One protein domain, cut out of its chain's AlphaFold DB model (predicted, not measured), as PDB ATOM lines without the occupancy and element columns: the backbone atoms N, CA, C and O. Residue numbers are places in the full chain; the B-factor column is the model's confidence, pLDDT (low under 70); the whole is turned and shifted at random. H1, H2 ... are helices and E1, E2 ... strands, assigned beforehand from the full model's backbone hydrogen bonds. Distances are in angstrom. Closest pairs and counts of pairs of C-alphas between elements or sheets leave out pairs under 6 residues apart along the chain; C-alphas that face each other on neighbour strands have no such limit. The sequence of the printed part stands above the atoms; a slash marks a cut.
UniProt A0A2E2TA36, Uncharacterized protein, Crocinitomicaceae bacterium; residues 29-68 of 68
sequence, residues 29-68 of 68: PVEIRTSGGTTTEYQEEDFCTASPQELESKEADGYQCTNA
ATOM      1  N   PRO A  29     102.784  83.191 118.289       89.69
ATOM      2  CA  PRO A  29     102.593  81.783 117.984       89.69
ATOM      3  C   PRO A  29     103.516  81.356 116.835       89.69
ATOM      4  O   PRO A  29     103.496  81.926 115.745       89.69
ATOM      5  N   VAL A  30     104.296  80.306 117.062       88.75
ATOM      6  CA  VAL A  30     105.146  79.648 116.074       88.75
ATOM      7  C   VAL A  30     104.661  78.221 115.840       88.75
ATOM      8  O   VAL A  30     104.460  77.434 116.766       88.75
ATOM      9  N   GLU A  31     104.458  77.868 114.573       89.19
ATOM     10  CA  GLU A  31     104.121  76.499 114.192       89.19
ATOM     11  C   GLU A  31     105.395  75.656 114.088       89.19
ATOM     12  O   GLU A  31     106.202  75.804 113.168       89.19
ATOM     13  N   ILE A  32     105.567  74.725 115.023       86.94
ATOM     14  CA  ILE A  32     106.675  73.777 115.038       86.94
ATOM     15  C   ILE A  32     106.205  72.465 114.414       86.94
ATOM     16  O   ILE A  32     105.355  71.747 114.946       86.94
ATOM     17  N   ARG A  33     106.794  72.122 113.265       85.69
ATOM     18  CA  ARG A  33     106.617  70.807 112.637       85.69
ATOM     19  C   ARG A  33     107.549  69.797 113.290       85.69
ATOM     20  O   ARG A  33     108.765  69.874 113.139       85.69
ATOM     21  N   THR A  34     106.965  68.824 113.973       82.38
ATOM     22  CA  THR A  34     107.671  67.674 114.542       82.38
ATOM     23  C   THR A  34     107.351  66.409 113.749       82.38
ATOM     24  O   THR A  34     106.444  66.384 112.915       82.38
ATOM     25  N   SER A  35     108.072  65.321 114.019       81.12
ATOM     26  CA  SER A  35     107.802  64.005 113.424       81.12
ATOM     27  C   SER A  35     106.405  63.452 113.748       81.12
ATOM     28  O   SER A  35     105.945  62.553 113.048       81.12
ATOM     29  N   GLY A  36     105.728  63.984 114.776       83.56
ATOM     30  CA  GLY A  36     104.380  63.586 115.191       83.56
ATOM     31  C   GLY A  36     103.243  64.494 114.705       83.56
ATOM     32  O   GLY A  36     102.084  64.150 114.918       83.56
ATOM     33  N   GLY A  37     103.538  65.633 114.065       83.81
ATOM     34  CA  GLY A  37     102.527  66.606 113.632       83.81
ATOM     35  C   GLY A  37     102.986  68.063 113.746       83.81
ATOM     36  O   GLY A  37     104.154  68.340 114.018       83.81
ATOM     37  N   THR A  38     102.059  69.000 113.524       88.06
ATOM     38  CA  THR A  38     102.295  70.440 113.739       88.06
ATOM     39  C   THR A  38     101.773  70.822 115.121       88.06
ATOM     40  O   THR A  38     100.609  70.565 115.418       88.06
ATOM     41  N   THR A  39     102.634  71.410 115.948       87.19
ATOM     42  CA  THR A  39     102.291  71.984 117.255       87.19
ATOM     43  C   THR A  39     102.439  73.497 117.176       87.19
ATOM     44  O   THR A  39     103.371  73.989 116.547       87.19
ATOM     45  N   THR A  40     101.544  74.231 117.828       87.56
ATOM     46  CA  THR A  40     101.694  75.673 118.039       87.56
ATOM     47  C   THR A  40     102.361  75.898 119.391       87.56
ATOM     48  O   THR A  40     101.820  75.480 120.412       87.56
ATOM     49  N   GLU A  41     103.525  76.538 119.390       88.12
ATOM     50  CA  GLU A  41     104.192  77.039 120.596       88.12
ATOM     51  C   GLU A  41     104.216  78.566 120.582       88.12
ATOM     52  O   GLU A  41     104.029  79.168 119.531       88.12
ATOM     53  N   TYR A  42     104.443  79.195 121.731       84.50
ATOM     54  CA  TYR A  42     104.571  80.647 121.837       84.50
ATOM     55  C   TYR A  42     106.037  80.988 122.086       84.50
ATOM     56  O   TYR A  42     106.649  80.480 123.024       84.50
ATOM     57  N   GLN A  43     106.620  81.795 121.201       86.00
ATOM     58  CA  GLN A  43     107.974  82.306 121.376       86.00
ATOM     59  C   GLN A  43     107.899  83.642 122.112       86.00
ATOM     60  O   GLN A  43     107.391  84.607 121.547       86.00
ATOM     61  N   GLU A  44     108.434  83.684 123.329       89.88
ATOM     62  CA  GLU A  44     108.578  84.901 124.129       89.88
ATOM     63  C   GLU A  44     109.909  85.619 123.830       89.88
ATOM     64  O   GLU A  44     110.961  84.985 123.718       89.88
ATOM     65  N   GLU A  45     109.867  86.947 123.722       86.94
ATOM     66  CA  GLU A  45     111.021  87.835 123.559       86.94
ATOM     67  C   GLU A  45     110.837  89.121 124.379       86.94
ATOM     68  O   GLU A  45     109.763  89.728 124.384       86.94
ATOM     69  N   ASP A  46     111.909  89.580 125.028       88.44
ATOM     70  CA  ASP A  46     111.923  90.870 125.715       88.44
ATOM     71  C   ASP A  46     112.151  92.015 124.722       88.44
ATOM     72  O   ASP A  46     113.197  92.122 124.073       88.44
ATOM     73  N   PHE A  47     111.186  92.925 124.650       87.25
ATOM     74  CA  PHE A  47     111.228  94.100 123.798       87.25
ATOM     75  C   PHE A  47     111.224  95.379 124.632       87.25
ATOM     76  O   PHE A  47     110.208  95.786 125.194       87.25
ATOM     77  N   CYS A  48     112.376  96.043 124.713       88.44
ATOM     78  CA  CYS A  48     112.518  97.304 125.435       88.44
ATOM     79  C   CYS A  48     112.528  98.485 124.466       88.44
ATOM     80  O   CYS A  48     113.498  98.689 123.737       88.44
ATOM     81  N   THR A  49     111.483  99.309 124.507       85.25
ATOM     82  CA  THR A  49     111.387 100.534 123.704       85.25
ATOM     83  C   THR A  49     110.885 101.709 124.542       85.25
ATOM     84  O   THR A  49     110.148 101.556 125.517       85.25
ATOM     85  N   ALA A  50     111.306 102.918 124.181       85.50
ATOM     86  CA  ALA A  50     110.718 104.159 124.684       85.50
ATOM     87  C   ALA A  50     109.660 104.735 123.717       85.50
ATOM     88  O   ALA A  50     109.010 105.728 124.044       85.50
ATOM     89  N   SER A  51     109.500 104.134 122.533       85.31
ATOM     90  CA  SER A  51     108.606 104.581 121.470       85.31
ATOM     91  C   SER A  51     107.359 103.693 121.394       85.31
ATOM     92  O   SER A  51     107.469 102.511 121.064       85.31
ATOM     93  N   PRO A  52     106.154 104.246 121.614       85.94
ATOM     94  CA  PRO A  52     104.909 103.501 121.434       85.94
ATOM     95  C   PRO A  52     104.752 102.932 120.017       85.94
ATOM     96  O   PRO A  52     104.275 101.819 119.857       85.94
ATOM     97  N   GLN A  53     105.242 103.648 119.002       91.25
ATOM     98  CA  GLN A  53     105.127 103.242 117.596       91.25
ATOM     99  C   GLN A  53     105.913 101.963 117.287       91.25
ATOM    100  O   GLN A  53     105.524 101.189 116.415       91.25
ATOM    101  N   GLU A  54     107.029 101.740 117.985       88.62
ATOM    102  CA  GLU A  54     107.814 100.516 117.823       88.62
ATOM    103  C   GLU A  54     107.106  99.317 118.464       88.62
ATOM    104  O   GLU A  54     107.130  98.231 117.892       88.62
ATOM    105  N   LEU A  55     106.426  99.523 119.600       89.50
ATOM    106  CA  LEU A  55     105.575  98.507 120.224       89.50
ATOM    107  C   LEU A  55     104.390  98.155 119.320       89.50
ATOM    108  O   LEU A  55     104.188  96.987 119.016       89.50
ATOM    109  N   GLU A  56     103.670  99.160 118.820       91.94
ATOM    110  CA  GLU A  56     102.529  98.959 117.919       91.94
ATOM    111  C   GLU A  56     102.941  98.234 116.630       91.94
ATOM    112  O   GLU A  56     102.203  97.390 116.127       91.94
ATOM    113  N   SER A  57     104.134  98.531 116.100       93.81
ATOM    114  CA  SER A  57     104.672  97.827 114.931       93.81
ATOM    115  C   SER A  57     104.959  96.358 115.250       93.81
ATOM    116  O   SER A  57     104.555  95.484 114.490       93.81
ATOM    117  N   LYS A  58     105.578  96.082 116.406       90.50
ATOM    118  CA  LYS A  58     105.841  94.721 116.895       90.50
ATOM    119  C   LYS A  58     104.537  93.935 117.069       90.50
ATOM    120  O   LYS A  58     104.455  92.775 116.671       90.50
ATOM    121  N   GLU A  59     103.504  94.575 117.611       91.12
ATOM    122  CA  GLU A  59     102.185  93.964 117.771       91.12
ATOM    123  C   GLU A  59     101.481  93.733 116.424       91.12
ATOM    124  O   GLU A  59     100.836  92.702 116.219       91.12
ATOM    125  N   ALA A  60     101.662  94.637 115.457       93.31
ATOM    126  CA  ALA A  60     101.164  94.471 114.092       93.31
ATOM    127  C   ALA A  60     101.851  93.319 113.332       93.31
ATOM    128  O   ALA A  60     101.219  92.708 112.469       93.31
ATOM    129  N   ASP A  61     103.098  92.985 113.677       90.88
ATOM    130  CA  ASP A  61     103.804  91.794 113.181       90.88
ATOM    131  C   ASP A  61     103.243  90.476 113.761       90.88
ATOM    132  O   ASP A  61     103.654  89.389 113.350       90.88
ATOM    133  N   GLY A  62     102.272  90.548 114.679       89.69
ATOM    134  CA  GLY A  62     101.581  89.394 115.259       89.69
ATOM    135  C   GLY A  62     102.087  88.981 116.641       89.69
ATOM    136  O   GLY A  62     101.664  87.939 117.146       89.69
ATOM    137  N   TYR A  63     102.962  89.781 117.254       91.38
ATOM    138  CA  TYR A  63     103.342  89.606 118.653       91.38
ATOM    139  C   TYR A  63     102.260  90.178 119.578       91.38
ATOM    140  O   TYR A  63     101.579  91.143 119.249       91.38
ATOM    141  N   GLN A  64     102.107  89.609 120.766       92.81
ATOM    142  CA  GLN A  64     101.324  90.192 121.846       92.81
ATOM    143  C   GLN A  64     102.267  90.605 122.956       92.81
ATOM    144  O   GLN A  64     102.945  89.763 123.537       92.81
ATOM    145  N   CYS A  65     102.329  91.904 123.226       91.12
ATOM    146  CA  CYS A  65     103.283  92.470 124.161       91.12
ATOM    147  C   CYS A  65     102.592  92.870 125.466       91.12
ATOM    148  O   CYS A  65     101.657  93.668 125.491       91.12
ATOM    149  N   THR A  66     103.077  92.345 126.586       89.25
ATOM    150  CA  THR A  66     102.612  92.697 127.933       89.25
ATOM    151  C   THR A  66     103.726  93.406 128.695       89.25
ATOM    152  O   THR A  66     104.897  93.218 128.391       89.25
ATOM    153  N   ASN A  67     103.397  94.296 129.641       84.06
ATOM    154  CA  ASN A  67     104.453  94.905 130.463       84.06
ATOM    155  C   ASN A  67     105.118  93.797 131.293       84.06
ATOM    156  O   ASN A  67     104.398  93.055 131.964       84.06
ATOM    157  N   ALA A  68     106.450  93.724 131.228       67.19
ATOM    158  CA  ALA A  68     107.258  92.774 131.991       67.19
ATOM    159  C   ALA A  68     107.272  93.093 133.497       67.19
ATOM    160  O   ALA A  68     107.185  94.297 133.856       67.19
TER     161      ALA A  68
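AT A GLANCE: This is residues 29 to 68 of the 68 residues of an uncharacterized protein of Crocinitomicaceae bacterium (UniProt A0A2E2TA36). A long, thin hairpin of two strands makes one end of a rod; its second strand, E2, runs on well past the first, E1, and the chain then folds back through a short helix, H1, and a last small strand, E3, which comes near E2. The printed part has 40 residues with three named strands and one named helix, in the order E1, E2, H1, E3; the sheet E1 - E2 is antiparallel and the class is mixed, helices and strands. The whole is only just loose, close to extended, with a radius of gyration of the C-alphas of 13.3 A and spans of 42 by 19 by 10 A.

HOW THE PARTS SIT: E1, residues 29 to 34, and E2, residues 37 to 49, form a hairpin, antiparallel at 143 degrees between their directions. N 30 and O 41 are 2.7 A apart and N 39 and O 32 are 2.9 A apart, within hydrogen-bond range. The C-alphas of Pro 29 and Tyr 42 face each other at 4.5 A. The closest C-alphas of E2 and H1, residues 52 to 60, are those of Thr 49 and Leu 55, 7.1 A apart. In H1 every O i to N i+4 pair is within hydrogen-bond range. The closest C-alphas of H1 and E3, residues 64 to 67, are those of Glu 59 and Cys 65, 6.7 A apart. E2 and E3 are near each other, with 10 pairs of C-alphas within 10 A; E3 pairs with no named strand. E1 is apart from H1 and from E3.

IN THESE COORDINATES: E1 begins at C-alpha 29, (102.593, 81.783, 117.984), and is 15.4 A long. E2 is 36.5 A long and ends at C-alpha 49, (111.387, 100.534, 123.704). H1 is 12.2 A long. E3, 10.3 A long, ends at C-alpha 67, (104.453, 94.905, 130.463).

THE WHOLE: The C-alphas farthest apart are those of Gly 36 and Ala 50, 42.1 A. Residues 49 to 54, of which 52 to 54 belong to H1, stand free. The three links are tight, and the printed part has no cut. Mean pLDDT of the printed part is 87.5; residue 68, the chain's last, is under 70.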